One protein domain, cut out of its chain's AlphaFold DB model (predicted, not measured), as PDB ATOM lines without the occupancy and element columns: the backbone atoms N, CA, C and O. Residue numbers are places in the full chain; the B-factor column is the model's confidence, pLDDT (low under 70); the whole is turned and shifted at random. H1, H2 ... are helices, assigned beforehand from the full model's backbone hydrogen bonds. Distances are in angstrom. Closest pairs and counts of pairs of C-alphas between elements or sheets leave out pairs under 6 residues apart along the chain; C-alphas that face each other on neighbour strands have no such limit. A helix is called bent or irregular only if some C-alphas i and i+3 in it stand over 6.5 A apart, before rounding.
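This is residues 141 to 176 and 214 to 379 of the 596 residues of an uncharacterized protein of Steccherinum ochraceum (UniProt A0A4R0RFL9). An elongated all-helix body: H4, H7, H9, H11 and H12 make an up-and-down bundle, each running against the one before it, and the kinked H2 crosses beside H7. H1 and H3 pack together toward one end of the long axis, the hairpin of H11 and H12 lies toward the other, and residues 365 to 371 stick out. The printed part has 202 residues, with twelve named helices, H1 to H12 in chain order, and no named strand. It is compact, with a radius of gyration of the C-alphas of 16.6 A, and spans 57 by 36 by 33 A.

Find C-alpha 152 at (-40.241, 11.950, -57.251); from there H2, residues 152 to 175, runs 32.4 A, with a kink of 71 degrees near residue 159. H2 is irregular, C-alphas 153 and 156 being 8.1 A apart. Before it look for H1, 141 to 146; after the cut come H3, 220 to 231, H4, 234 to 251, 26.8 A long, H5, 258 to 267, and H6, 269 to 272. H4 and H5 are only just irregular: C-alphas 247 and 250, and 260 and 263, are 6.9 A apart. Next are H7, 280 to 292, 18.6 A, H8, 294 to 302, H9, 305 to 314, H10, 323 to 326, H11, 328 to 346, 26.5 A, and H12, 351 to 367, 24.7 A, ending at C-alpha 367 (-3.108, -13.344, -29.376).

Start at Ala 167 of H2, whose C-alpha is 5.8 A from that of Pro 281 of H7, their closest pair; the two helices touch about perpendicular, at 78 degrees. H2 touches H6, closest at Lys 168 and His 270, 5.5 A. H1 and H3 touch at a shallow tilt of 14 degrees, opposite ways, closest at Ile 145 and Phe 221, 5.4 A. H7 and H4 are the hubs, touching five helices each. H7 touches H11, closest at Ile 287 and Leu 341, 4.7 A. H4 touches H8 at Ile 237 and Ala 296, 6.2 A. H9 touches H11 at Ile 309 and Cys 338, 6.4 A. H4 and H5 form a hairpin, closest at Pro 250 and Thr 261, 5.5 A. H10 touches no helix. O i to N i+4 pairs are within hydrogen-bond range throughout H1, H8, H9 and H11; H2 has 15 of 20, H3 7 of 8, H4 12 of 14, H5 4 of 6, H7 8 of 9, H12 12 of 13, and H6 and H10 are too short.

The C-alphas of Asp 152 and Glu 369, the farthest apart, are 57.7 A apart. Residues 177 to 213 are not printed; C-alphas 176 and 214 are 13.6 A apart across the cut. Of the links printed whole none is long. Mean pLDDT of the printed part is 76.8; residues 350 to 379 are among those under 70.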
ATOM      1  N   PHE A 141     -28.352  15.880 -53.567       90.75
ATOM      2  CA  PHE A 141     -26.953  15.616 -53.890       90.75
ATOM      3  C   PHE A 141     -26.641  14.115 -53.801       90.75
ATOM      4  O   PHE A 141     -26.048  13.554 -54.721       90.75
ATOM      5  N   CYS A 142     -27.112  13.436 -52.747       90.06
ATOM      6  CA  CYS A 142     -26.954  11.990 -52.575       90.06
ATOM      7  C   CYS A 142     -27.547  11.182 -53.737       90.06
ATOM      8  O   CYS A 142     -26.918  10.232 -54.206       90.06
ATOM      9  N   GLY A 143     -28.736  11.526 -54.234       85.00
ATOM     10  CA  GLY A 143     -29.285  10.790 -55.376       85.00
ATOM     11  C   GLY A 143     -28.690  11.197 -56.727       85.00
ATOM     12  O   GLY A 143     -28.620  10.348 -57.613       85.00
ATOM     13  N   LEU A 144     -28.149  12.417 -56.876       85.81
ATOM     14  CA  LEU A 144     -27.330  12.770 -58.044       85.81
ATOM     15  C   LEU A 144     -26.109  11.844 -58.160       85.81
ATOM     16  O   LEU A 144     -25.887  11.247 -59.212       85.81
ATOM     17  N   ILE A 145     -25.321  11.723 -57.089       84.12
ATOM     18  CA  ILE A 145     -24.046  10.984 -57.107       84.12
ATOM     19  C   ILE A 145     -24.232   9.461 -57.118       84.12
ATOM     20  O   ILE A 145     -23.367   8.749 -57.613       84.12
ATOM     21  N   THR A 146     -25.358   8.948 -56.613       78.25
ATOM     22  CA  THR A 146     -25.649   7.498 -56.599       78.25
ATOM     23  C   THR A 146     -26.315   6.998 -57.879       78.25
ATOM     24  O   THR A 146     -26.423   5.786 -58.063       78.25
ATOM     25  N   GLN A 147     -26.720   7.905 -58.780       70.38
ATOM     26  CA  GLN A 147     -27.259   7.598 -60.115       70.38
ATOM     27  C   GLN A 147     -28.504   6.692 -60.113       70.38
ATOM     28  O   GLN A 147     -28.785   5.990 -61.086       70.38
ATOM     29  N   ILE A 148     -29.271   6.676 -59.021       58.41
ATOM     30  CA  ILE A 148     -30.506   5.892 -58.940       58.41
ATOM     31  C   ILE A 148     -31.641   6.753 -59.495       58.41
ATOM     32  O   ILE A 148     -32.002   7.759 -58.885       58.41
ATOM     33  N   ASN A 149     -32.203   6.349 -60.643       47.75
ATOM     34  CA  ASN A 149     -33.344   7.022 -61.271       47.75
ATOM     35  C   ASN A 149     -34.452   7.282 -60.239       47.75
ATOM     36  O   ASN A 149     -34.960   6.368 -59.581       47.75
ATOM     37  N   TYR A 150     -34.788   8.557 -60.078       45.41
ATOM     38  CA  TYR A 150     -35.792   9.017 -59.136       45.41
ATOM     39  C   TYR A 150     -37.197   8.686 -59.648       45.41
ATOM     40  O   TYR A 150     -37.546   8.992 -60.783       45.41
ATOM     41  N   PHE A 151     -38.020   8.126 -58.766       46.94
ATOM     42  CA  PHE A 151     -39.438   8.466 -58.724       46.94
ATOM     43  C   PHE A 151     -39.573   9.583 -57.681       46.94
ATOM     44  O   PHE A 151     -39.109   9.409 -56.549       46.94
ATOM     45  N   ASP A 152     -40.181  10.712 -58.052       49.34
ATOM     46  CA  ASP A 152     -40.241  11.950 -57.251       49.34
ATOM     47  C   ASP A 152     -40.817  11.770 -55.828       49.34
ATOM     48  O   ASP A 152     -40.532  12.566 -54.936       49.34
ATOM     49  N   GLY A 153     -41.545  10.681 -55.556       52.16
ATOM     50  CA  GLY A 153     -42.113  10.386 -54.233       52.16
ATOM     51  C   GLY A 153     -41.114   9.964 -53.140       52.16
ATOM     52  O   GLY A 153     -41.472   9.973 -51.965       52.16
ATOM     53  N   LEU A 154     -39.868   9.604 -53.479       60.34
ATOM     54  CA  LEU A 154     -38.875   9.078 -52.516       60.34
ATOM     55  C   LEU A 154     -37.620   9.953 -52.381       60.34
ATOM     56  O   LEU A 154     -36.588   9.493 -51.889       60.34
ATOM     57  N   ALA A 155     -37.700  11.223 -52.788       60.81
ATOM     58  CA  ALA A 155     -36.573  12.153 -52.743       60.81
ATOM     59  C   ALA A 155     -35.985  12.349 -51.329       60.81
ATOM     60  O   ALA A 155     -34.794  12.597 -51.201       60.81
ATOM     61  N   HIS A 156     -36.781  12.171 -50.268       71.25
ATOM     62  CA  HIS A 156     -36.349  12.290 -48.868       71.25
ATOM     63  C   HIS A 156     -35.485  11.113 -48.367       71.25
ATOM     64  O   HIS A 156     -34.897  11.201 -47.291       71.25
ATOM     65  N   LEU A 157     -35.389  10.018 -49.135       81.44
ATOM     66  CA  LEU A 157     -34.587   8.833 -48.797       81.44
ATOM     67  C   LEU A 157     -33.196   8.836 -49.453       81.44
ATOM     68  O   LEU A 157     -32.537   7.793 -49.502       81.44
ATOM     69  N   GLY A 158     -32.745   9.979 -49.980       84.12
ATOM     70  CA  GLY A 158     -31.470  10.096 -50.691       84.12
ATOM     71  C   GLY A 158     -30.286   9.586 -49.868       84.12
ATOM     72  O   GLY A 158     -29.477   8.809 -50.376       84.12
ATOM     73  N   LEU A 159     -30.224   9.944 -48.581       90.06
ATOM     74  CA  LEU A 159     -29.170   9.473 -47.678       90.06
ATOM     75  C   LEU A 159     -29.177   7.948 -47.459       90.06
ATOM     76  O   LEU A 159     -28.121   7.321 -47.487       90.06
ATOM     77  N   TYR A 160     -30.349   7.330 -47.298       90.19
ATOM     78  CA  TYR A 160     -30.441   5.880 -47.088       90.19
ATOM     79  C   TYR A 160     -29.938   5.104 -48.309       90.19
ATOM     80  O   TYR A 160     -29.121   4.186 -48.205       90.19
ATOM     81  N   ARG A 161     -30.374   5.539 -49.495       85.50
ATOM     82  CA  ARG A 161     -29.947   4.966 -50.776       85.50
ATOM     83  C   ARG A 161     -28.460   5.157 -51.035       85.50
ATOM     84  O   ARG A 161     -27.842   4.310 -51.667       85.50
ATOM     85  N   PHE A 162     -27.886   6.246 -50.539       90.81
ATOM     86  CA  PHE A 162     -26.454   6.480 -50.621       90.81
ATOM     87  C   PHE A 162     -25.648   5.412 -49.877       90.81
ATOM     88  O   PHE A 162     -24.758   4.804 -50.471       90.81
ATOM     89  N   PHE A 163     -26.003   5.112 -48.627       92.00
ATOM     90  CA  PHE A 163     -25.339   4.050 -47.865       92.00
ATOM     91  C   PHE A 163     -25.609   2.651 -48.435       92.00
ATOM     92  O   PHE A 163     -24.700   1.824 -48.477       92.00
ATOM     93  N   ASP A 164     -26.812   2.406 -48.963       88.75
ATOM     94  CA  ASP A 164     -27.112   1.174 -49.706       88.75
ATOM     95  C   ASP A 164     -26.265   1.056 -50.992       88.75
ATOM     96  O   ASP A 164     -25.786  -0.021 -51.340       88.75
ATOM     97  N   GLY A 165     -25.992   2.181 -51.659       86.38
ATOM     98  CA  GLY A 165     -25.067   2.271 -52.786       86.38
ATOM     99  C   GLY A 165     -23.633   1.900 -52.404       86.38
ATOM    100  O   GLY A 165     -22.991   1.148 -53.135       86.38
ATOM    101  N   ILE A 166     -23.142   2.359 -51.245       86.56
ATOM    102  CA  ILE A 166     -21.824   1.950 -50.723       86.56
ATOM    103  C   ILE A 166     -21.810   0.437 -50.487       86.56
ATOM    104  O   ILE A 166     -20.881  -0.237 -50.935       86.56
ATOM    105  N   ALA A 167     -22.848  -0.109 -49.848       86.50
ATOM    106  CA  ALA A 167     -22.972  -1.548 -49.616       86.50
ATOM    107  C   ALA A 167     -22.935  -2.346 -50.930       86.50
ATOM    108  O   ALA A 167     -22.172  -3.304 -51.058       86.50
ATOM    109  N   LYS A 168     -23.696  -1.900 -51.937       84.00
ATOM    110  CA  LYS A 168     -23.756  -2.518 -53.267       84.00
ATOM    111  C   LYS A 168     -22.407  -2.514 -53.987       84.00
ATOM    112  O   LYS A 168     -22.045  -3.519 -54.594       84.00
ATOM    113  N   VAL A 169     -21.672  -1.403 -53.951       76.69
ATOM    114  CA  VAL A 169     -20.349  -1.317 -54.594       76.69
ATOM    115  C   VAL A 169     -19.337  -2.197 -53.874       76.69
ATOM    116  O   VAL A 169     -18.630  -2.958 -54.523       76.69
ATOM    117  N   THR A 170     -19.338  -2.171 -52.541       72.88
ATOM    118  CA  THR A 170     -18.444  -3.013 -51.734       72.88
ATOM    119  C   THR A 170     -18.686  -4.502 -52.023       72.88
ATOM    120  O   THR A 170     -17.735  -5.261 -52.183       72.88
ATOM    121  N   GLN A 171     -19.950  -4.912 -52.188       72.94
ATOM    122  CA  GLN A 171     -20.321  -6.264 -52.620       72.94
ATOM    123  C   GLN A 171     -19.809  -6.598 -54.033       72.94
ATOM    124  O   GLN A 171     -19.298  -7.689 -54.266       72.94
ATOM    125  N   ALA A 172     -19.950  -5.683 -54.995       70.00
ATOM    126  CA  ALA A 172     -19.480  -5.919 -56.359       70.00
ATOM    127  C   ALA A 172     -17.952  -6.099 -56.414       70.00
ATOM    128  O   ALA A 172     -17.461  -6.923 -57.183       70.00
ATOM    129  N   SER A 173     -17.214  -5.371 -55.571       62.72
ATOM    130  CA  SER A 173     -15.762  -5.504 -55.447       62.72
ATOM    131  C   SER A 173     -15.326  -6.845 -54.848       62.72
ATOM    132  O   SER A 173     -14.298  -7.361 -55.264       62.72
ATOM    133  N   SER A 174     -16.087  -7.447 -53.923       59.41
ATOM    134  CA  SER A 174     -15.715  -8.753 -53.346       59.41
ATOM    135  C   SER A 174     -15.932  -9.929 -54.296       59.41
ATOM    136  O   SER A 174     -15.239 -10.935 -54.190       59.41
ATOM    137  N   GLN A 175     -16.880  -9.811 -55.228       55.28
ATOM    138  CA  GLN A 175     -17.211 -10.871 -56.189       55.28
ATOM    139  C   GLN A 175     -16.280 -10.904 -57.408       55.28
ATOM    140  O   GLN A 175     -16.257 -11.889 -58.148       55.28
ATOM    141  N   GLN A 176     -15.522  -9.834 -57.651       54.94
ATOM    142  CA  GLN A 176     -14.527  -9.806 -58.715       54.94
ATOM    143  C   GLN A 176     -13.280 -10.552 -58.232       54.94
ATOM    144  O   GLN A 176     -12.451  -9.994 -57.520       54.94
ATOM    145  N   SER A 214      -8.188  -0.278 -51.674       52.62
ATOM    146  CA  SER A 214      -8.331  -0.986 -50.401       52.62
ATOM    147  C   SER A 214      -9.809  -1.338 -50.203       52.62
ATOM    148  O   SER A 214     -10.699  -0.624 -50.670       52.62
ATOM    149  N   CYS A 215     -10.094  -2.405 -49.450       62.78
ATOM    150  CA  CYS A 215     -11.453  -2.734 -49.011       62.78
ATOM    151  C   CYS A 215     -12.048  -1.682 -48.041       62.78
ATOM    152  O   CYS A 215     -13.250  -1.704 -47.765       62.78
ATOM    153  N   TRP A 216     -11.223  -0.754 -47.537       70.75
ATOM    154  CA  TRP A 216     -11.627   0.404 -46.733       70.75
ATOM    155  C   TRP A 216     -11.467   1.746 -47.474       70.75
ATOM    156  O   TRP A 216     -11.498   2.817 -46.857       70.75
ATOM    157  N   ASP A 217     -11.335   1.713 -48.803       66.56
ATOM    158  CA  ASP A 217     -11.413   2.920 -49.623       66.56
ATOM    159  C   ASP A 217     -12.859   3.271 -49.944       66.56
ATOM    160  O   ASP A 217     -13.667   2.441 -50.375       66.56
ATOM    161  N   LEU A 218     -13.174   4.550 -49.776       69.06
ATOM    162  CA  LEU A 218     -14.490   5.058 -50.084       69.06
ATOM    163  C   LEU A 218     -14.679   5.156 -51.612       69.06
ATOM    164  O   LEU A 218     -13.809   5.719 -52.284       69.06
ATOM    165  N   PRO A 219     -15.807   4.678 -52.175       70.88
ATOM    166  CA  PRO A 219     -16.113   4.862 -53.591       70.88
ATOM    167  C   PRO A 219     -16.053   6.324 -54.035       70.88
ATOM    168  O   PRO A 219     -16.418   7.220 -53.275       70.88
ATOM    169  N   ALA A 220     -15.686   6.572 -55.298       68.62
ATOM    170  CA  ALA A 220     -15.548   7.928 -55.839       68.62
ATOM    171  C   ALA A 220     -16.811   8.796 -55.648       68.62
ATOM    172  O   ALA A 220     -16.716   9.975 -55.305       68.62
ATOM    173  N   PHE A 221     -18.007   8.214 -55.809       74.31
ATOM    174  CA  PHE A 221     -19.259   8.937 -55.557       74.31
ATOM    175  C   PHE A 221     -19.403   9.342 -54.088       74.31
ATOM    176  O   PHE A 221     -19.879  10.430 -53.782       74.31
ATOM    177  N   ALA A 222     -18.955   8.495 -53.165       80.62
ATOM    178  CA  ALA A 222     -19.046   8.750 -51.741       80.62
ATOM    179  C   ALA A 222     -17.996   9.764 -51.261       80.62
ATOM    180  O   ALA A 222     -18.302  10.578 -50.389       80.62
ATOM    181  N   GLN A 223     -16.828   9.830 -51.905       78.25
ATOM    182  CA  GLN A 223     -15.857  10.914 -51.691       78.25
ATOM    183  C   GLN A 223     -16.437  12.293 -52.051       78.25
ATOM    184  O   GLN A 223     -16.220  13.262 -51.320       78.25
ATOM    185  N   CYS A 224     -17.245  12.383 -53.117       80.06
ATOM    186  CA  CYS A 224     -17.936  13.628 -53.482       80.06
ATOM    187  C   CYS A 224     -18.862  14.119 -52.354       80.06
ATOM    188  O   CYS A 224     -18.982  15.327 -52.128       80.06
ATOM    189  N   LEU A 225     -19.506  13.192 -51.628       89.00
ATOM    190  CA  LEU A 225     -20.341  13.542 -50.480       89.00
ATOM    191  C   LEU A 225     -19.510  14.027 -49.294       89.00
ATOM    192  O   LEU A 225     -19.885  15.025 -48.689       89.00
ATOM    193  N   VAL A 226     -18.378  13.389 -48.978       85.81
ATOM    194  CA  VAL A 226     -17.481  13.874 -47.910       85.81
ATOM    195  C   VAL A 226     -17.080  15.324 -48.180       85.81
ATOM    196  O   VAL A 226     -17.241  16.182 -47.316       85.81
ATOM    197  N   LYS A 227     -16.661  15.630 -49.411       81.88
ATOM    198  CA  LYS A 227     -16.277  16.989 -49.804       81.88
ATOM    199  C   LYS A 227     -17.434  17.987 -49.746       81.88
ATOM    200  O   LYS A 227     -17.251  19.112 -49.279       81.88
ATOM    201  N   PHE A 228     -18.627  17.573 -50.174       88.00
ATOM    202  CA  PHE A 228     -19.841  18.374 -50.013       88.00
ATOM    203  C   PHE A 228     -20.074  18.695 -48.533       88.00
ATOM    204  O   PHE A 228     -20.215  19.852 -48.166       88.00
ATOM    205  N   LEU A 229     -20.038  17.693 -47.656       91.38
ATOM    206  CA  LEU A 229     -20.292  17.871 -46.227       91.38
ATOM    207  C   LEU A 229     -19.262  18.787 -45.551       91.38
ATOM    208  O   LEU A 229     -19.660  19.694 -44.828       91.38
ATOM    209  N   VAL A 230     -17.967  18.587 -45.815       86.25
ATOM    210  CA  VAL A 230     -16.863  19.350 -45.193       86.25
ATOM    211  C   VAL A 230     -16.889  20.832 -45.583       86.25
ATOM    212  O   VAL A 230     -16.470  21.681 -44.804       86.25
ATOM    213  N   THR A 231     -17.402  21.153 -46.772       84.88
ATOM    214  CA  THR A 231     -17.515  22.535 -47.273       84.88
ATOM    215  C   THR A 231     -18.887  23.164 -47.022       84.88
ATOM    216  O   THR A 231     -19.104  24.321 -47.376       84.88
ATOM    217  N   GLY A 232     -19.822  22.402 -46.445       86.00
ATOM    218  CA  GLY A 232     -21.228  22.768 -46.311       86.00
ATOM    219  C   GLY A 232     -21.665  23.144 -44.898       86.00
ATOM    220  O   GLY A 232     -20.870  23.350 -43.986       86.00
ATOM    221  N   ALA A 233     -22.984  23.220 -44.715       88.44
ATOM    222  CA  ALA A 233     -23.593  23.555 -43.431       88.44
ATOM    223  C   ALA A 233     -23.512  22.400 -42.411       88.44
ATOM    224  O   ALA A 233     -23.807  21.247 -42.741       88.44
ATOM    225  N   GLU A 234     -23.262  22.737 -41.138       94.12
ATOM    226  CA  GLU A 234     -23.199  21.795 -40.003       94.12
ATOM    227  C   GLU A 234     -24.395  20.833 -39.948       94.12
ATOM    228  O   GLU A 234     -24.224  19.640 -39.692       94.12
ATOM    229  N   ARG A 235     -25.611  21.327 -40.228       95.50
ATOM    230  CA  ARG A 235     -26.843  20.520 -40.200       95.50
ATOM    231  C   ARG A 235     -26.761  19.261 -41.070       95.50
ATOM    232  O   ARG A 235     -27.341  18.239 -40.719       95.50
ATOM    233  N   ASN A 236     -26.040  19.328 -42.194       94.62
ATOM    234  CA  ASN A 236     -25.894  18.195 -43.102       94.62
ATOM    235  C   ASN A 236     -24.936  17.155 -42.509       94.62
ATOM    236  O   ASN A 236     -25.264  15.973 -42.520       94.62
ATOM    237  N   ILE A 237     -23.801  17.586 -41.938       96.19
ATOM    238  CA  ILE A 237     -22.870  16.696 -41.224       96.19
ATOM    239  C   ILE A 237     -23.602  16.004 -40.076       96.19
ATOM    240  O   ILE A 237     -23.554  14.781 -39.974       96.19
ATOM    241  N   ARG A 238     -24.329  16.769 -39.254       97.31
ATOM    242  CA  ARG A 238     -25.095  16.245 -38.120       97.31
ATOM    243  C   ARG A 238     -26.085  15.164 -38.552       97.31
ATOM    244  O   ARG A 238     -26.038  14.070 -38.006       97.31
ATOM    245  N   ARG A 239     -26.893  15.421 -39.585       96.12
ATOM    246  CA  ARG A 239     -27.866  14.447 -40.106       96.12
ATOM    247  C   ARG A 239     -27.204  13.162 -40.624       96.12
ATOM    248  O   ARG A 239     -27.745  12.076 -40.438       96.12
ATOM    249  N   VAL A 240     -26.039  13.269 -41.267       97.19
ATOM    250  CA  VAL A 240     -25.277  12.095 -41.731       97.19
ATOM    251  C   VAL A 240     -24.698  11.308 -40.556       97.19
ATOM    252  O   VAL A 240     -24.803  10.085 -40.534       97.19
ATOM    253  N   VAL A 241     -24.133  11.996 -39.563       97.38
ATOM    254  CA  VAL A 241     -23.600  11.377 -38.344       97.38
ATOM    255  C   VAL A 241     -24.702  10.685 -37.539       97.38
ATOM    256  O   VAL A 241     -24.519   9.545 -37.125       97.38
ATOM    257  N   GLU A 242     -25.855  11.328 -37.364       96.81
ATOM    258  CA  GLU A 242     -27.025  10.733 -36.710       96.81
ATOM    259  C   GLU A 242     -27.456   9.451 -37.424       96.81
ATOM    260  O   GLU A 242     -27.631   8.423 -36.776       96.81
ATOM    261  N   HIS A 243     -27.531   9.473 -38.759       96.69
ATOM    262  CA  HIS A 243     -27.850   8.281 -39.538       96.69
ATOM    263  C   HIS A 243     -26.822   7.155 -39.338       96.69
ATOM    264  O   HIS A 243     -27.216   6.014 -39.115       96.69
ATOM    265  N   ILE A 244     -25.519   7.462 -39.350       97.44
ATOM    266  CA  ILE A 244     -24.451   6.487 -39.059       97.44
ATOM    267  C   ILE A 244     -24.654   5.873 -37.670       97.44
ATOM    268  O   ILE A 244     -24.681   4.653 -37.535       97.44
ATOM    269  N   ILE A 245     -24.836   6.701 -36.643       97.56
ATOM    270  CA  ILE A 245     -24.992   6.244 -35.259       97.56
ATOM    271  C   ILE A 245     -26.245   5.377 -35.110       97.56
ATOM    272  O   ILE A 245     -26.165   4.278 -34.565       97.56
ATOM    273  N   THR A 246     -27.386   5.818 -35.643       96.50
ATOM    274  CA  THR A 246     -28.634   5.043 -35.603       96.50
ATOM    275  C   THR A 246     -28.508   3.708 -36.341       96.50
ATOM    276  O   THR A 246     -29.051   2.715 -35.870       96.50
ATOM    277  N   SER A 247     -27.764   3.648 -37.449       96.44
ATOM    278  CA  SER A 247     -27.557   2.406 -38.205       96.44
ATOM    279  C   SER A 247     -26.592   1.429 -37.526       96.44
ATOM    280  O   SER A 247     -26.737   0.219 -37.683       96.44
ATOM    281  N   ILE A 248     -25.621   1.924 -36.751       96.19
ATOM    282  CA  ILE A 248     -24.661   1.080 -36.023       96.19
ATOM    283  C   ILE A 248     -25.245   0.581 -34.696       96.19
ATOM    284  O   ILE A 248     -24.992  -0.560 -34.312       96.19
ATOM    285  N   ALA A 249     -26.030   1.406 -33.996       96.12
ATOM    286  CA  ALA A 249     -26.486   1.138 -32.630       96.12
ATOM    287  C   ALA A 249     -27.110  -0.252 -32.400       96.12
ATOM    288  O   ALA A 249     -26.709  -0.893 -31.423       96.12
ATOM    289  N   PRO A 250     -27.983  -0.778 -33.282       94.19
ATOM    290  CA  PRO A 250     -28.588  -2.098 -33.101       94.19
ATOM    291  C   PRO A 250     -27.592  -3.262 -33.045       94.19
ATOM    292  O   PRO A 250     -27.927  -4.322 -32.530       94.19
ATOM    293  N   TYR A 251     -26.379  -3.077 -33.571       93.31
ATOM    294  CA  TYR A 251     -25.322  -4.091 -33.596       93.31
ATOM    295  C   TYR A 251     -24.386  -4.010 -32.385       93.31
ATOM    296  O   TYR A 251     -23.473  -4.818 -32.263       93.31
ATOM    297  N   THR A 252     -24.576  -3.029 -31.496       92.69
ATOM    298  CA  THR A 252     -23.689  -2.806 -30.341       92.69
ATOM    299  C   THR A 252     -24.064  -3.625 -29.109       92.69
ATOM    300  O   THR A 252     -23.380  -3.520 -28.095       92.69
ATOM    301  N   ASP A 253     -25.133  -4.417 -29.165       87.56
ATOM    302  CA  ASP A 253     -25.518  -5.324 -28.085       87.56
ATOM    303  C   ASP A 253     -24.724  -6.637 -28.162       87.56
ATOM    304  O   ASP A 253     -24.265  -7.037 -29.230       87.56
ATOM    305  N   GLU A 254     -24.583  -7.346 -27.037       82.75
ATOM    306  CA  GLU A 254     -23.866  -8.632 -27.000       82.75
ATOM    307  C   GLU A 254     -24.525  -9.695 -27.895       82.75
ATOM    308  O   GLU A 254     -23.859 -10.564 -28.466       82.75
ATOM    309  N   PHE A 255     -25.846  -9.617 -28.033       84.19
ATOM    310  CA  PHE A 255     -26.645 -10.468 -28.903       84.19
ATOM    311  C   PHE A 255     -27.634  -9.589 -29.677       84.19
ATOM    312  O   PHE A 255     -28.786  -9.451 -29.257       84.19
ATOM    313  N   PRO A 256     -27.201  -8.965 -30.789       85.25
ATOM    314  CA  PRO A 256     -28.074  -8.121 -31.593       85.25
ATOM    315  C   PRO A 256     -29.299  -8.907 -32.053       85.25
ATOM    316  O   PRO A 256     -29.175 -10.006 -32.595       85.25
ATOM    317  N   SER A 257     -30.496  -8.363 -31.834       85.94
ATOM    318  CA  SER A 257     -31.731  -9.033 -32.248       85.94
ATOM    319  C   SER A 257     -32.074  -8.723 -33.706       85.94
ATOM    320  O   SER A 257     -31.846  -7.615 -34.205       85.94
ATOM    321  N   THR A 258     -32.701  -9.681 -34.393       86.25
ATOM    322  CA  THR A 258     -33.250  -9.451 -35.738       86.25
ATOM    323  C   THR A 258     -34.260  -8.305 -35.719       86.25
ATOM    324  O   THR A 258     -34.232  -7.456 -36.597       86.25
ATOM    325  N   THR A 259     -35.090  -8.201 -34.677       88.12
ATOM    326  CA  THR A 259     -36.072  -7.116 -34.525       88.12
ATOM    327  C   THR A 259     -35.420  -5.733 -34.471       88.12
ATOM    328  O   THR A 259     -35.920  -4.804 -35.099       88.12
ATOM    329  N   ALA A 260     -34.297  -5.588 -33.758       87.06
ATOM    330  CA  ALA A 260     -33.587  -4.314 -33.648       87.06
ATOM    331  C   ALA A 260     -32.834  -3.939 -34.935       87.06
ATOM    332  O   ALA A 260     -32.738  -2.762 -35.276       87.06
ATOM    333  N   THR A 261     -32.310  -4.928 -35.661       89.25
ATOM    334  CA  THR A 261     -31.530  -4.713 -36.894       89.25
ATOM    335  C   THR A 261     -32.403  -4.599 -38.147       89.25
ATOM    336  O   THR A 261     -32.006  -3.948 -39.114       89.25
ATOM    337  N   GLN A 262     -33.621  -5.152 -38.127       88.81
ATOM    338  CA  GLN A 262     -34.548  -5.166 -39.262       88.81
ATOM    339  C   GLN A 262     -34.810  -3.786 -39.887       88.81
ATOM    340  O   GLN A 262     -34.808  -3.709 -41.117       88.81
ATOM    341  N   PRO A 263     -35.002  -2.690 -39.124       89.31
ATOM    342  CA  PRO A 263     -35.214  -1.373 -39.718       89.31
ATOM    343  C   PRO A 263     -34.025  -0.932 -40.578       89.31
ATOM    344  O   PRO A 263     -34.220  -0.464 -41.696       89.31
ATOM    345  N   VAL A 264     -32.792  -1.148 -40.109       91.00
ATOM    346  CA  VAL A 264     -31.572  -0.820 -40.869       91.00
ATOM    347  C   VAL A 264     -31.543  -1.627 -42.168       91.00
ATOM    348  O   VAL A 264     -31.354  -1.084 -43.252       91.00
ATOM    349  N   ILE A 265     -31.828  -2.922 -42.077       88.81
ATOM    350  CA  ILE A 265     -31.830  -3.833 -43.224       88.81
ATOM    351  C   ILE A 265     -32.883  -3.439 -44.268       88.81
ATOM    352  O   ILE A 265     -32.610  -3.475 -45.467       88.81
ATOM    353  N   GLN A 266     -34.076  -3.032 -43.828       87.94
ATOM    354  CA  GLN A 266     -35.161  -2.607 -44.714       87.94
ATOM    355  C   GLN A 266     -34.787  -1.372 -45.539       87.94
ATOM    356  O   GLN A 266     -35.139  -1.298 -46.717       87.94
ATOM    357  N   TYR A 267     -34.055  -0.424 -44.950       86.06
ATOM    358  CA  TYR A 267     -33.591   0.766 -45.664       86.06
ATOM    359  C   TYR A 267     -32.334   0.526 -46.514       86.06
ATOM    360  O   TYR A 267     -32.048   1.328 -47.407       86.06
ATOM    361  N   HIS A 268     -31.610  -0.571 -46.275       88.69
ATOM    362  CA  HIS A 268     -30.348  -0.897 -46.939       88.69
ATOM    363  C   HIS A 268     -30.294  -2.381 -47.363       88.69
ATOM    364  O   HIS A 268     -29.528  -3.177 -46.803       88.69
ATOM    365  N   PRO A 269     -31.103  -2.797 -48.353       85.44
ATOM    366  CA  PRO A 269     -31.249  -4.203 -48.729       85.44
ATOM    367  C   PRO A 269     -29.950  -4.873 -49.209       85.44
ATOM    368  O   PRO A 269     -29.845  -6.100 -49.149       85.44
ATOM    369  N   HIS A 270     -28.950  -4.119 -49.683       85.25
ATOM    370  CA  HIS A 270     -27.667  -4.693 -50.104       85.25
ATOM    371  C   HIS A 270     -26.768  -5.097 -48.930       85.25
ATOM    372  O   HIS A 270     -25.873  -5.918 -49.129       85.25
ATOM    373  N   LEU A 271     -27.040  -4.636 -47.700       86.06
ATOM    374  CA  LEU A 271     -26.314  -5.098 -46.505       86.06
ATOM    375  C   LEU A 271     -26.453  -6.610 -46.288       86.06
ATOM    376  O   LEU A 271     -25.549  -7.251 -45.760       86.06
ATOM    377  N   MET A 272     -27.573  -7.195 -46.720       81.56
ATOM    378  CA  MET A 272     -27.843  -8.628 -46.562       81.56
ATOM    379  C   MET A 272     -27.180  -9.498 -47.626       81.56
ATOM    380  O   MET A 272     -27.065 -10.702 -47.427       81.56
ATOM    381  N   LYS A 273     -26.787  -8.913 -48.759       78.81
ATOM    382  CA  LYS A 273     -26.300  -9.653 -49.933       78.81
ATOM    383  C   LYS A 273     -24.777  -9.761 -49.988       78.81
ATOM    384  O   LYS A 273     -24.246 -10.420 -50.876       78.81
ATOM    385  N   SER A 274     -24.092  -9.058 -49.095       72.00
ATOM    386  CA  SER A 274     -22.639  -8.999 -49.024       72.00
ATOM    387  C   SER A 274     -22.096 -10.009 -48.019       72.00
ATOM    388  O   SER A 274     -22.747 -10.266 -47.006       72.00
ATOM    389  N   ASP A 275     -20.874 -10.484 -48.275       73.88
ATOM    390  CA  ASP A 275     -20.037 -11.253 -47.340       73.88
ATOM    391  C   ASP A 275     -19.343 -10.354 -46.296       73.88
ATOM    392  O   ASP A 275     -18.509 -10.805 -45.516       73.88
ATOM    393  N   PHE A 276     -19.706  -9.064 -46.244       80.69
ATOM    394  CA  PHE A 276     -19.256  -8.113 -45.229       80.69
ATOM    395  C   PHE A 276     -20.304  -7.792 -44.164       80.69
ATOM    396  O   PHE A 276     -21.517  -7.835 -44.390       80.69
ATOM    397  N   HIS A 277     -19.809  -7.446 -42.974       87.31
ATOM    398  CA  HIS A 277     -20.662  -7.122 -41.839       87.31
ATOM    399  C   HIS A 277     -21.518  -5.869 -42.150       87.31
ATOM    400  O   HIS A 277     -20.995  -4.917 -42.740       87.31
ATOM    401  N   PRO A 278     -22.801  -5.786 -41.734       90.31
ATOM    402  CA  PRO A 278     -23.730  -4.724 -42.150       90.31
ATOM    403  C   PRO A 278     -23.310  -3.329 -41.685       90.31
ATOM    404  O   PRO A 278     -23.686  -2.322 -42.272       90.31
ATOM    405  N   VAL A 279     -22.502  -3.270 -40.627       92.75
ATOM    406  CA  VAL A 279     -21.945  -2.024 -40.083       92.75
ATOM    407  C   VAL A 279     -20.841  -1.434 -40.978       92.75
ATOM    408  O   VAL A 279     -20.580  -0.231 -40.914       92.75
ATOM    409  N   ARG A 280     -20.208  -2.240 -41.845       90.38
ATOM    410  CA  ARG A 280     -19.034  -1.834 -42.633       90.38
ATOM    411  C   ARG A 280     -19.245  -0.542 -43.434       90.38
ATOM    412  O   ARG A 280     -18.403   0.337 -43.291       90.38
ATOM    413  N   PRO A 281     -20.319  -0.352 -44.230       91.81
ATOM    414  CA  PRO A 281     -20.492   0.870 -45.026       91.81
ATOM    415  C   PRO A 281     -20.565   2.147 -44.179       91.81
ATOM    416  O   PRO A 281     -20.107   3.206 -44.608       91.81
ATOM    417  N   PHE A 282     -21.110   2.040 -42.965       95.94
ATOM    418  CA  PHE A 282     -21.238   3.160 -42.036       95.94
ATOM    419  C   PHE A 282     -19.896   3.513 -41.395       95.94
ATOM    420  O   PHE A 282     -19.534   4.687 -41.377       95.94
ATOM    421  N   LEU A 283     -19.127   2.511 -40.946       92.31
ATOM    422  CA  LEU A 283     -17.758   2.731 -40.459       92.31
ATOM    423  C   LEU A 283     -16.859   3.275 -41.567       92.31
ATOM    424  O   LEU A 283     -16.146   4.246 -41.347       92.31
ATOM    425  N   LEU A 284     -16.950   2.698 -42.768       88.00
ATOM    426  CA  LEU A 284     -16.209   3.135 -43.944       88.00
ATOM    427  C   LEU A 284     -16.430   4.626 -44.211       88.00
ATOM    428  O   LEU A 284     -15.470   5.383 -44.313       88.00
ATOM    429  N   PHE A 285     -17.681   5.080 -44.271       91.44
ATOM    430  CA  PHE A 285     -17.955   6.502 -44.472       91.44
ATOM    431  C   PHE A 285     -17.513   7.360 -43.274       91.44
ATOM    432  O   PHE A 285     -16.971   8.448 -43.472       91.44
ATOM    433  N   ALA A 286     -17.702   6.878 -42.039       94.56
ATOM    434  CA  ALA A 286     -17.312   7.596 -40.825       94.56
ATOM    435  C   ALA A 286     -15.799   7.850 -40.747       94.56
ATOM    436  O   ALA A 286     -15.399   8.953 -40.381       94.56
ATOM    437  N   ILE A 287     -14.965   6.876 -41.134       85.19
ATOM    438  CA  ILE A 287     -13.499   7.018 -41.191       85.19
ATOM    439  C   ILE A 287     -13.126   8.219 -42.062       85.19
ATOM    440  O   ILE A 287     -12.423   9.126 -41.625       85.19
ATOM    441  N   HIS A 288     -13.647   8.259 -43.288       83.62
ATOM    442  CA  HIS A 288     -13.304   9.306 -44.251       83.62
ATOM    443  C   HIS A 288     -13.880  10.668 -43.850       83.62
ATOM    444  O   HIS A 288     -13.207  11.689 -43.990       83.62
ATOM    445  N   LEU A 289     -15.100  10.700 -43.303       88.12
ATOM    446  CA  LEU A 289     -15.728  11.940 -42.847       88.12
ATOM    447  C   LEU A 289     -15.010  12.549 -41.631       88.12
ATOM    448  O   LEU A 289     -14.779  13.754 -41.610       88.12
ATOM    449  N   THR A 290     -14.656  11.738 -40.629       86.38
ATOM    450  CA  THR A 290     -13.944  12.202 -39.418       86.38
ATOM    451  C   THR A 290     -12.537  12.655 -39.740       86.38
ATOM    452  O   THR A 290     -12.123  13.725 -39.299       86.38
ATOM    453  N   PHE A 291     -11.837  11.912 -40.597       79.62
ATOM    454  CA  PHE A 291     -10.520  12.307 -41.064       79.62
ATOM    455  C   PHE A 291     -10.546  13.703 -41.707       79.62
ATOM    456  O   PHE A 291      -9.690  14.539 -41.411       79.62
ATOM    457  N   ALA A 292     -11.555  13.974 -42.542       75.12
ATOM    458  CA  ALA A 292     -11.699  15.240 -43.254       75.12
ATOM    459  C   ALA A 292     -12.339  16.377 -42.428       75.12
ATOM    460  O   ALA A 292     -12.267  17.531 -42.844       75.12
ATOM    461  N   SER A 293     -12.984  16.093 -41.288       83.56
ATOM    462  CA  SER A 293     -13.755  17.087 -40.529       83.56
ATOM    463  C   SER A 293     -13.634  16.924 -39.012       83.56
ATOM    464  O   SER A 293     -14.172  15.985 -38.415       83.56
ATOM    465  N   ASP A 294     -13.036  17.926 -38.363       86.38
ATOM    466  CA  ASP A 294     -13.054  18.078 -36.902       86.38
ATOM    467  C   ASP A 294     -14.493  18.181 -36.352       86.38
ATOM    468  O   ASP A 294     -14.841  17.561 -35.348       86.38
ATOM    469  N   LEU A 295     -15.381  18.901 -37.046       93.06
ATOM    470  CA  LEU A 295     -16.783  19.026 -36.641       93.06
ATOM    471  C   LEU A 295     -17.497  17.667 -36.638       93.06
ATOM    472  O   LEU A 295     -18.184  17.339 -35.670       93.06
ATOM    473  N   ALA A 296     -17.314  16.853 -37.683       93.75
ATOM    474  CA  ALA A 296     -17.881  15.507 -37.713       93.75
ATOM    475  C   ALA A 296     -17.323  14.627 -36.586       93.75
ATOM    476  O   ALA A 296     -18.085  13.900 -35.951       93.75
ATOM    477  N   THR A 297     -16.021  14.743 -36.301       88.75
ATOM    478  CA  THR A 297     -15.355  14.061 -35.182       88.75
ATOM    479  C   THR A 297     -16.006  14.413 -33.847       88.75
ATOM    480  O   THR A 297     -16.427  13.515 -33.114       88.75
ATOM    481  N   ARG A 298     -16.198  15.707 -33.561       92.31
ATOM    482  CA  ARG A 298     -16.868  16.169 -32.335       92.31
ATOM    483  C   ARG A 298     -18.305  15.656 -32.221       92.31
ATOM    484  O   ARG A 298     -18.696  15.182 -31.156       92.31
ATOM    485  N   ILE A 299     -19.088  15.710 -33.301       96.88
ATOM    486  CA  ILE A 299     -20.482  15.232 -33.285       96.88
ATOM    487  C   ILE A 299     -20.531  13.714 -33.047       96.88
ATOM    488  O   ILE A 299     -21.328  13.264 -32.228       96.88
ATOM    489  N   LEU A 300     -19.669  12.926 -33.701       95.88
ATOM    490  CA  LEU A 300     -19.608  11.471 -33.516       95.88
ATOM    491  C   LEU A 300     -19.215  11.078 -32.086       95.88
ATOM    492  O   LEU A 300     -19.830  10.181 -31.507       95.88
ATOM    493  N   ILE A 301     -18.227  11.762 -31.501       91.75
ATOM    494  CA  ILE A 301     -17.814  11.539 -30.107       91.75
ATOM    495  C   ILE A 301     -18.966  11.849 -29.154       91.75
ATOM    496  O   ILE A 301     -19.304  11.009 -28.320       91.75
ATOM    497  N   ASN A 302     -19.623  12.997 -29.328       93.19
ATOM    498  CA  ASN A 302     -20.770  13.392 -28.507       93.19
ATOM    499  C   ASN A 302     -21.961  12.433 -28.660       93.19
ATOM    500  O   ASN A 302     -22.705  12.220 -27.706       93.19
ATOM    501  N   ALA A 303     -22.125  11.826 -29.837       95.06
ATOM    502  CA  ALA A 303     -23.130  10.798 -30.092       95.06
ATOM    503  C   ALA A 303     -22.752   9.411 -29.528       95.06
ATOM    504  O   ALA A 303     -23.533   8.468 -29.637       95.06
ATOM    505  N   GLY A 304     -21.575   9.274 -28.906       92.25
ATOM    506  CA  GLY A 304     -21.156   8.065 -28.203       92.25
ATOM    507  C   GLY A 304     -20.441   7.023 -29.065       92.25
ATOM    508  O   GLY A 304     -20.376   5.863 -28.652       92.25
ATOM    509  N   ILE A 305     -19.869   7.401 -30.221       94.56
ATOM    510  CA  ILE A 305     -19.219   6.445 -31.139       94.56
ATOM    511  C   ILE A 305     -18.135   5.596 -30.458       94.56
ATOM    512  O   ILE A 305     -18.033   4.404 -30.734       94.56
ATOM    513  N   LEU A 306     -17.365   6.169 -29.526       86.31
ATOM    514  CA  LEU A 306     -16.292   5.461 -28.819       86.31
ATOM    515  C   LEU A 306     -16.850   4.268 -28.033       86.31
ATOM    516  O   LEU A 306     -16.385   3.140 -28.184       86.31
ATOM    517  N   LYS A 307     -17.936   4.478 -27.279       85.50
ATOM    518  CA  LYS A 307     -18.624   3.406 -26.544       85.50
ATOM    519  C   LYS A 307     -19.158   2.324 -27.486       85.50
ATOM    520  O   LYS A 307     -19.109   1.144 -27.148       85.50
ATOM    521  N   MET A 308     -19.663   2.716 -28.656       94.00
ATOM    522  CA  MET A 308     -20.174   1.781 -29.661       94.00
ATOM    523  C   MET A 308     -19.054   0.926 -30.260       94.00
ATOM    524  O   MET A 308     -19.215  -0.286 -30.338       94.00
ATOM    525  N   ILE A 309     -17.911   1.530 -30.612       88.69
ATOM    526  CA  ILE A 309     -16.718   0.816 -31.094       88.69
ATOM    527  C   ILE A 309     -16.240  -0.188 -30.044       88.69
ATOM    528  O   ILE A 309     -16.051  -1.356 -30.370       88.69
ATOM    529  N   GLY A 310     -16.111   0.236 -28.782       77.50
ATOM    530  CA  GLY A 310     -15.688  -0.655 -27.697       77.50
ATOM    531  C   GLY A 310     -16.626  -1.853 -27.518       77.50
ATOM    532  O   GLY A 310     -16.168  -2.978 -27.363       77.50
ATOM    533  N   ARG A 311     -17.944  -1.639 -27.613       87.00
ATOM    534  CA  ARG A 311     -18.928  -2.732 -27.563       87.00
ATOM    535  C   ARG A 311     -18.836  -3.670 -28.763       87.00
ATOM    536  O   ARG A 311     -18.788  -4.877 -28.571       87.00
ATOM    537  N   LEU A 312     -18.776  -3.128 -29.981       89.75
ATOM    538  CA  LEU A 312     -18.626  -3.929 -31.201       89.75
ATOM    539  C   LEU A 312     -17.378  -4.817 -31.143       89.75
ATOM    540  O   LEU A 312     -17.440  -5.980 -31.533       89.75
ATOM    541  N   TRP A 313     -16.286  -4.272 -30.607       84.88
ATOM    542  CA  TRP A 313     -15.028  -4.976 -30.398       84.88
ATOM    543  C   TRP A 313     -15.161  -6.121 -29.394       84.88
ATOM    544  O   TRP A 313     -14.902  -7.274 -29.730       84.88
ATOM    545  N   VAL A 314     -15.631  -5.824 -28.177       80.44
ATOM    546  CA  VAL A 314     -15.804  -6.820 -27.104       80.44
ATOM    547  C   VAL A 314     -16.764  -7.932 -27.529       80.44
ATOM    548  O   VAL A 314     -16.544  -9.102 -27.222       80.44
ATOM    549  N   TYR A 315     -17.812  -7.589 -28.277       84.38
ATOM    550  CA  TYR A 315     -18.799  -8.545 -28.772       84.38
ATOM    551  C   TYR A 315     -18.422  -9.183 -30.114       84.38
ATOM    552  O   TYR A 315     -19.232  -9.923 -30.673       84.38
ATOM    553  N   GLN A 316     -17.205  -8.944 -30.617       82.25
ATOM    554  CA  GLN A 316     -16.641  -9.550 -31.828       82.25
ATOM    555  C   GLN A 316     -17.534  -9.414 -33.073       82.25
ATOM    556  O   GLN A 316     -17.640 -10.352 -33.869       82.25
ATOM    557  N   PHE A 317     -18.200  -8.264 -33.225       85.50
ATOM    558  CA  PHE A 317     -19.089  -7.962 -34.356       85.50
ATOM    559  C   PHE A 317     -20.119  -9.065 -34.632       85.50
ATOM    560  O   PHE A 317     -20.266  -9.550 -35.755       85.50
ATOM    561  N   ARG A 318     -20.821  -9.507 -33.584       81.31
ATOM    562  CA  ARG A 318     -21.899 -10.490 -33.729       81.31
ATOM    563  C   ARG A 318     -22.996  -9.970 -34.654       81.31
ATOM    564  O   ARG A 318     -23.468  -8.846 -34.523       81.31
ATOM    565  N   ASP A 319     -23.450 -10.855 -35.532       79.31
ATOM    566  CA  ASP A 319     -24.511 -10.585 -36.492       79.31
ATOM    567  C   ASP A 319     -25.697 -11.540 -36.250       79.31
ATOM    568  O   ASP A 319     -25.483 -12.751 -36.104       79.31
ATOM    569  N   PRO A 320     -26.950 -11.040 -36.225       74.81
ATOM    570  CA  PRO A 320     -28.139 -11.881 -36.053       74.81
ATOM    571  C   PRO A 320     -28.343 -12.905 -37.180       74.81
ATOM    572  O   PRO A 320     -29.117 -13.845 -37.015       74.81
ATOM    573  N   ARG A 321     -27.656 -12.760 -38.321       71.38
ATOM    574  CA  ARG A 321     -27.726 -13.679 -39.469       71.38
ATOM    575  C   ARG A 321     -27.056 -15.035 -39.242       71.38
ATOM    576  O   ARG A 321     -27.246 -15.926 -40.066       71.38
ATOM    577  N   GLY A 322     -26.284 -15.204 -38.166       71.06
ATOM    578  CA  GLY A 322     -25.752 -16.508 -37.765       71.06
ATOM    579  C   GLY A 322     -24.222 -16.617 -37.746       71.06
ATOM    580  O   GLY A 322     -23.506 -15.622 -37.882       71.06
ATOM    581  N   PRO A 323     -23.697 -17.834 -37.521       66.38
ATOM    582  CA  PRO A 323     -22.302 -18.057 -37.154       66.38
ATOM    583  C   PRO A 323     -21.295 -17.829 -38.285       66.38
ATOM    584  O   PRO A 323     -20.126 -17.643 -37.961       66.38
ATOM    585  N   GLN A 324     -21.700 -17.781 -39.563       63.16
ATOM    586  CA  GLN A 324     -20.768 -17.505 -40.674       63.16
ATOM    587  C   GLN A 324     -20.051 -16.146 -40.544       63.16
ATOM    588  O   GLN A 324     -18.954 -15.955 -41.049       63.16
ATOM    589  N   TRP A 325     -20.618 -15.214 -39.775       63.91
ATOM    590  CA  TRP A 325     -20.016 -13.910 -39.481       63.91
ATOM    591  C   TRP A 325     -18.935 -13.949 -38.396       63.91
ATOM    592  O   TRP A 325     -18.250 -12.957 -38.167       63.91
ATOM    593  N   ARG A 326     -18.761 -15.103 -37.739       59.44
ATOM    594  CA  ARG A 326     -17.671 -15.365 -36.790       59.44
ATOM    595  C   ARG A 326     -16.410 -15.877 -37.478       59.44
ATOM    596  O   ARG A 326     -15.474 -16.287 -36.797       59.44
ATOM    597  N   GLU A 327     -16.387 -15.901 -38.810       67.94
ATOM    598  CA  GLU A 327     -15.168 -16.228 -39.532       67.94
ATOM    599  C   GLU A 327     -14.061 -15.236 -39.141       67.94
ATOM    600  O   GLU A 327     -14.264 -14.019 -39.241       67.94
ATOM    601  N   PRO A 328     -12.877 -15.725 -38.723       67.06
ATOM    602  CA  PRO A 328     -11.794 -14.866 -38.247       67.06
ATOM    603  C   PRO A 328     -11.409 -13.753 -39.229       67.06
ATOM    604  O   PRO A 328     -10.996 -12.676 -38.814       67.06
ATOM    605  N   LEU A 329     -11.571 -13.984 -40.537       66.12
ATOM    606  CA  LEU A 329     -11.280 -12.999 -41.578       66.12
ATOM    607  C   LEU A 329     -12.219 -11.789 -41.530       66.12
ATOM    608  O   LEU A 329     -11.746 -10.655 -41.606       66.12
ATOM    609  N   VAL A 330     -13.527 -12.013 -41.381       71.56
ATOM    610  CA  VAL A 330     -14.514 -10.924 -41.322       71.56
ATOM    611  C   VAL A 330     -14.371 -10.147 -40.016       71.56
ATOM    612  O   VAL A 330     -14.406  -8.918 -40.021       71.56
ATOM    613  N   GLN A 331     -14.131 -10.851 -38.907       72.81
ATOM    614  CA  GLN A 331     -13.866 -10.225 -37.612       72.81
ATOM    615  C   GLN A 331     -12.602  -9.357 -37.648       72.81
ATOM    616  O   GLN A 331     -12.637  -8.205 -37.222       72.81
ATOM    617  N   ASN A 332     -11.503  -9.869 -38.212       67.12
ATOM    618  CA  ASN A 332     -10.260  -9.112 -38.354       67.12
ATOM    619  C   ASN A 332     -10.424  -7.881 -39.246       67.12
ATOM    620  O   ASN A 332      -9.928  -6.811 -38.899       67.12
ATOM    621  N   ASP A 333     -11.136  -7.997 -40.368       72.25
ATOM    622  CA  ASP A 333     -11.416  -6.848 -41.232       72.25
ATOM    623  C   ASP A 333     -12.218  -5.765 -40.490       72.25
ATOM    624  O   ASP A 333     -11.895  -4.583 -40.594       72.25
ATOM    625  N   MET A 334     -13.191  -6.151 -39.660       82.62
ATOM    626  CA  MET A 334     -13.951  -5.205 -38.840       82.62
ATOM    627  C   MET A 334     -13.128  -4.593 -37.695       82.62
ATOM    628  O   MET A 334     -13.260  -3.392 -37.445       82.62
ATOM    629  N   HIS A 335     -12.231  -5.354 -37.054       74.62
ATOM    630  CA  HIS A 335     -11.252  -4.799 -36.107       74.62
ATOM    631  C   HIS A 335     -10.376  -3.738 -36.787       74.62
ATOM    632  O   HIS A 335     -10.210  -2.642 -36.253       74.62
ATOM    633  N   VAL A 336      -9.887  -4.012 -38.004       71.56
ATOM    634  CA  VAL A 336      -9.153  -3.021 -38.807       71.56
ATOM    635  C   VAL A 336     -10.014  -1.780 -39.040       71.56
ATOM    636  O   VAL A 336      -9.553  -0.678 -38.770       71.56
ATOM    637  N   GLY A 337     -11.279  -1.930 -39.439       77.12
ATOM    638  CA  GLY A 337     -12.216  -0.810 -39.582       77.12
ATOM    639  C   GLY A 337     -12.380   0.044 -38.316       77.12
ATOM    640  O   GLY A 337     -12.424   1.272 -38.389       77.12
ATOM    641  N   CYS A 338     -12.432  -0.578 -37.137       82.25
ATOM    642  CA  CYS A 338     -12.506   0.145 -35.867       82.25
ATOM    643  C   CYS A 338     -11.217   0.904 -35.540       82.25
ATOM    644  O   CYS A 338     -11.293   2.066 -35.147       82.25
ATOM    645  N   LEU A 339     -10.049   0.298 -35.761       69.62
ATOM    646  CA  LEU A 339      -8.758   0.979 -35.608       69.62
ATOM    647  C   LEU A 339      -8.619   2.143 -36.600       69.62
ATOM    648  O   LEU A 339      -8.166   3.228 -36.230       69.62
ATOM    649  N   LEU A 340      -9.097   1.941 -37.834       72.12
ATOM    650  CA  LEU A 340      -9.214   2.971 -38.863       72.12
ATOM    651  C   LEU A 340     -10.064   4.157 -38.410       72.12
ATOM    652  O   LEU A 340      -9.715   5.312 -38.637       72.12
ATOM    653  N   LEU A 341     -11.184   3.894 -37.744       82.69
ATOM    654  CA  LEU A 341     -12.029   4.967 -37.243       82.69
ATOM    655  C   LEU A 341     -11.386   5.671 -36.045       82.69
ATOM    656  O   LEU A 341     -11.401   6.898 -35.981       82.69
ATOM    657  N   LEU A 342     -10.784   4.926 -35.118       74.56
ATOM    658  CA  LEU A 342     -10.175   5.498 -33.917       74.56
ATOM    659  C   LEU A 342      -8.998   6.412 -34.233       74.56
ATOM    660  O   LEU A 342      -8.937   7.510 -33.687       74.56
ATOM    661  N   GLY A 343      -8.104   6.038 -35.147       67.56
ATOM    662  CA  GLY A 343      -7.048   6.970 -35.548       67.56
ATOM    663  C   GLY A 343      -7.594   8.173 -36.342       67.56
ATOM    664  O   GLY A 343      -7.022   9.259 -36.268       67.56
ATOM    665  N   ALA A 344      -8.715   8.033 -37.071       73.62
ATOM    666  CA  ALA A 344      -9.303   9.142 -37.829       73.62
ATOM    667  C   ALA A 344      -9.910  10.166 -36.868       73.62
ATOM    668  O   ALA A 344      -9.726  11.369 -37.043       73.62
ATOM    669  N   LEU A 345     -10.527   9.674 -35.791       77.38
ATOM    670  CA  LEU A 345     -10.927  10.471 -34.638       77.38
ATOM    671  C   LEU A 345      -9.704  11.072 -33.928       77.38
ATOM    672  O   LEU A 345      -9.719  12.260 -33.615       77.38
ATOM    673  N   ALA A 346      -8.628  10.303 -33.725       71.31
ATOM    674  CA  ALA A 346      -7.417  10.747 -33.026       71.31
ATOM    675  C   ALA A 346      -6.706  11.921 -33.706       71.31
ATOM    676  O   ALA A 346      -6.033  12.698 -33.027       71.31
ATOM    677  N   ARG A 347      -6.901  12.096 -35.022       72.06
ATOM    678  CA  ARG A 347      -6.433  13.279 -35.757       72.06
ATOM    679  C   ARG A 347      -6.921  14.584 -35.115       72.06
ATOM    680  O   ARG A 347      -6.157  15.543 -35.058       72.06
ATOM    681  N   HIS A 348      -8.169  14.614 -34.650       76.38
ATOM    682  CA  HIS A 348      -8.802  15.816 -34.090       76.38
ATOM    683  C   HIS A 348      -9.091  15.696 -32.586       76.38
ATOM    684  O   HIS A 348      -9.263  16.702 -31.904       76.38
ATOM    685  N   TYR A 349      -9.107  14.475 -32.046       73.50
ATOM    686  CA  TYR A 349      -9.414  14.179 -30.650       73.50
ATOM    687  C   TYR A 349      -8.418  13.171 -30.050       73.50
ATOM    688  O   TYR A 349      -8.654  11.961 -30.109       73.50
ATOM    689  N   PRO A 350      -7.313  13.643 -29.442       67.81
ATOM    690  CA  PRO A 350      -6.216  12.785 -28.997       67.81
ATOM    691  C   PRO A 350      -6.619  11.609 -28.098       67.81
ATOM    692  O   PRO A 350      -6.051  10.539 -28.256       67.81
ATOM    693  N   SER A 351      -7.627  11.733 -27.227       64.06
ATOM    694  CA  SER A 351      -8.047  10.626 -26.344       64.06
ATOM    695  C   SER A 351      -8.677   9.436 -27.085       64.06
ATOM    696  O   SER A 351      -8.765   8.345 -26.530       64.06
ATOM    697  N   ALA A 352      -9.084   9.587 -28.352       62.88
ATOM    698  CA  ALA A 352      -9.460   8.434 -29.180       62.88
ATOM    699  C   ALA A 352      -8.261   7.505 -29.449       62.88
ATOM    700  O   ALA A 352      -8.452   6.313 -29.689       62.88
ATOM    701  N   ARG A 353      -7.034   8.039 -29.362       60.38
ATOM    702  CA  ARG A 353      -5.797   7.263 -29.433       60.38
ATOM    703  C   ARG A 353      -5.658   6.330 -28.240       60.38
ATOM    704  O   ARG A 353      -5.483   5.148 -28.450       60.38
ATOM    705  N   GLU A 354      -5.843   6.826 -27.018       62.47
ATOM    706  CA  GLU A 354      -5.755   6.001 -25.801       62.47
ATOM    707  C   GLU A 354      -6.684   4.778 -25.875       62.47
ATOM    708  O   GLU A 354      -6.321   3.676 -25.475       62.47
ATOM    709  N   MET A 355      -7.872   4.953 -26.463       61.66
ATOM    710  CA  MET A 355      -8.788   3.845 -26.718       61.66
ATOM    711  C   MET A 355      -8.277   2.874 -27.794       61.66
ATOM    712  O   MET A 355      -8.471   1.671 -27.655       61.66
ATOM    713  N   ALA A 356      -7.648   3.365 -28.864       59.03
ATOM    714  CA  ALA A 356      -7.027   2.509 -29.874       59.03
ATOM    715  C   ALA A 356      -5.894   1.668 -29.275       59.03
ATOM    716  O   ALA A 356      -5.821   0.475 -29.554       59.03
ATOM    717  N   ASP A 357      -5.057   2.284 -28.441       50.28
ATOM    718  CA  ASP A 357      -3.927   1.653 -27.755       50.28
ATOM    719  C   ASP A 357      -4.448   0.522 -26.859       50.28
ATOM    720  O   ASP A 357      -4.085  -0.635 -27.050       50.28
ATOM    721  N   TYR A 358      -5.435   0.822 -26.008       61.19
ATOM    722  CA  TYR A 358      -6.077  -0.167 -25.139       61.19
ATOM    723  C   TYR A 358      -6.671  -1.365 -25.903       61.19
ATOM    724  O   TYR A 358      -6.528  -2.514 -25.487       61.19
ATOM    725  N   LEU A 359      -7.358  -1.126 -27.024       59.44
ATOM    726  CA  LEU A 359      -7.955  -2.210 -27.815       59.44
ATOM    727  C   LEU A 359      -6.900  -3.062 -28.533       59.44
ATOM    728  O   LEU A 359      -7.091  -4.270 -28.693       59.44
ATOM    729  N   LEU A 360      -5.792  -2.455 -28.962       55.25
ATOM    730  CA  LEU A 360      -4.661  -3.182 -29.535       55.25
ATOM    731  C   LEU A 360      -3.963  -4.043 -28.489       55.25
ATOM    732  O   LEU A 360      -3.683  -5.204 -28.784       55.25
ATOM    733  N   ASP A 361      -3.756  -3.525 -27.281       54.16
ATOM    734  CA  ASP A 361      -3.177  -4.287 -26.172       54.16
ATOM    735  C   ASP A 361      -4.027  -5.531 -25.875       54.16
ATOM    736  O   ASP A 361      -3.505  -6.646 -25.839       54.16
ATOM    737  N   GLN A 362      -5.359  -5.385 -25.828       59.44
ATOM    738  CA  GLN A 362      -6.270  -6.527 -25.690       59.44
ATOM    739  C   GLN A 362      -6.136  -7.559 -26.823       59.44
ATOM    740  O   GLN A 362      -6.281  -8.759 -26.581       59.44
ATOM    741  N   LEU A 363      -5.899  -7.137 -28.070       56.84
ATOM    742  CA  LEU A 363      -5.667  -8.079 -29.176       56.84
ATOM    743  C   LEU A 363      -4.337  -8.817 -29.030       56.84
ATOM    744  O   LEU A 363      -4.273 -10.008 -29.335       56.84
ATOM    745  N   VAL A 364      -3.287  -8.130 -28.580       51.12
ATOM    746  CA  VAL A 364      -1.958  -8.720 -28.384       51.12
ATOM    747  C   VAL A 364      -1.979  -9.730 -27.235       51.12
ATOM    748  O   VAL A 364      -1.499 -10.851 -27.411       51.12
ATOM    749  N   GLU A 365      -2.595  -9.386 -26.103       54.31
ATOM    750  CA  GLU A 365      -2.718 -10.267 -24.933       54.31
ATOM    751  C   GLU A 365      -3.475 -11.560 -25.271       54.31
ATOM    752  O   GLU A 365      -2.981 -12.663 -25.016       54.31
ATOM    753  N   ASN A 366      -4.623 -11.436 -25.947       52.91
ATOM    754  CA  ASN A 366      -5.433 -12.579 -26.388       52.91
ATOM    755  C   ASN A 366      -4.783 -13.383 -27.534       52.91
ATOM    756  O   ASN A 366      -5.186 -14.510 -27.821       52.91
ATOM    757  N   GLY A 367      -3.794 -12.799 -28.210       45.66
ATOM    758  CA  GLY A 367      -3.108 -13.344 -29.376       45.66
ATOM    759  C   GLY A 367      -1.846 -14.158 -29.094       45.66
ATOM    760  O   GLY A 367      -1.306 -14.784 -30.011       45.66
ATOM    761  N   SER A 368      -1.356 -14.149 -27.851       40.16
ATOM    762  CA  SER A 368      -0.040 -14.693 -27.489       40.16
ATOM    763  C   SER A 368       0.085 -16.224 -27.592       40.16
ATOM    764  O   SER A 368       1.194 -16.724 -27.766       40.16
ATOM    765  N   GLU A 369      -1.019 -16.983 -27.609       38.91
ATOM    766  CA  GLU A 369      -0.981 -18.448 -27.811       38.91
ATOM    767  C   GLU A 369      -1.029 -18.880 -29.290       38.91
ATOM    768  O   GLU A 369      -0.663 -20.006 -29.632       38.91
ATOM    769  N   LYS A 370      -1.456 -17.996 -30.198       35.62
ATOM    770  CA  LYS A 370      -1.513 -18.242 -31.646       35.62
ATOM    771  C   LYS A 370      -1.166 -16.951 -32.362       35.62
ATOM    772  O   LYS A 370      -2.079 -16.250 -32.784       35.62
ATOM    773  N   GLY A 371       0.138 -16.663 -32.456       37.31
ATOM    774  CA  GLY A 371       0.728 -15.462 -33.056       37.31
ATOM    775  C   GLY A 371      -0.254 -14.683 -33.922       37.31
ATOM    776  O   GLY A 371      -0.522 -15.066 -35.063       37.31
ATOM    777  N   LEU A 372      -0.848 -13.649 -33.324       36.91
ATOM    778  CA  LEU A 372      -1.948 -12.901 -33.912       36.91
ATOM    779  C   LEU A 372      -1.418 -12.110 -35.103       36.91
ATOM    780  O   LEU A 372      -0.976 -10.970 -34.995       36.91
ATOM    781  N   GLN A 373      -1.425 -12.749 -36.267       42.56
ATOM    782  CA  GLN A 373      -1.253 -12.056 -37.522       42.56
ATOM    783  C   GLN A 373      -2.539 -11.261 -37.730       42.56
ATOM    784  O   GLN A 373      -3.572 -11.813 -38.111       42.56
ATOM    785  N   LEU A 374      -2.482  -9.954 -37.463       40.19
ATOM    786  CA  LEU A 374      -3.366  -8.997 -38.117       40.19
ATOM    787  C   LEU A 374      -3.142  -9.188 -39.619       40.19
ATOM    788  O   LEU A 374      -2.244  -8.597 -40.217       40.19
ATOM    789  N   TYR A 375      -3.910 -10.097 -40.219       40.25
ATOM    790  CA  TYR A 375      -3.979 -10.257 -41.658       40.25
ATOM    791  C   TYR A 375      -4.628  -8.985 -42.183       40.25
ATOM    792  O   TYR A 375      -5.853  -8.864 -42.239       40.25
ATOM    793  N   VAL A 376      -3.788  -7.994 -42.482       37.91
ATOM    794  CA  VAL A 376      -4.191  -6.750 -43.130       37.91
ATOM    795  C   VAL A 376      -4.619  -7.116 -44.547       37.91
ATOM    796  O   VAL A 376      -3.828  -7.115 -45.488       37.91
ATOM    797  N   GLY A 377      -5.888  -7.504 -44.654       37.34
ATOM    798  CA  GLY A 377      -6.433  -8.179 -45.816       37.34
ATOM    799  C   GLY A 377      -5.955  -9.631 -45.906       37.34
ATOM    800  O   GLY A 377      -4.792  -9.939 -45.659       37.34
ATOM    801  N   GLY A 378      -6.851 -10.546 -46.290       33.91
ATOM    802  CA  GLY A 378      -6.442 -11.891 -46.707       33.91
ATOM    803  C   GLY A 378      -5.315 -11.822 -47.746       33.91
ATOM    804  O   GLY A 378      -5.119 -10.781 -48.367       33.91
ATOM    805  N   TYR A 379      -4.573 -12.911 -47.943       33.22
ATOM    806  CA  TYR A 379      -3.344 -12.985 -48.754       33.22
ATOM    807  C   TYR A 379      -3.363 -12.264 -50.134       33.22
ATOM    808  O   TYR A 379      -2.295 -11.927 -50.636       33.22
TER     809      TYR A 379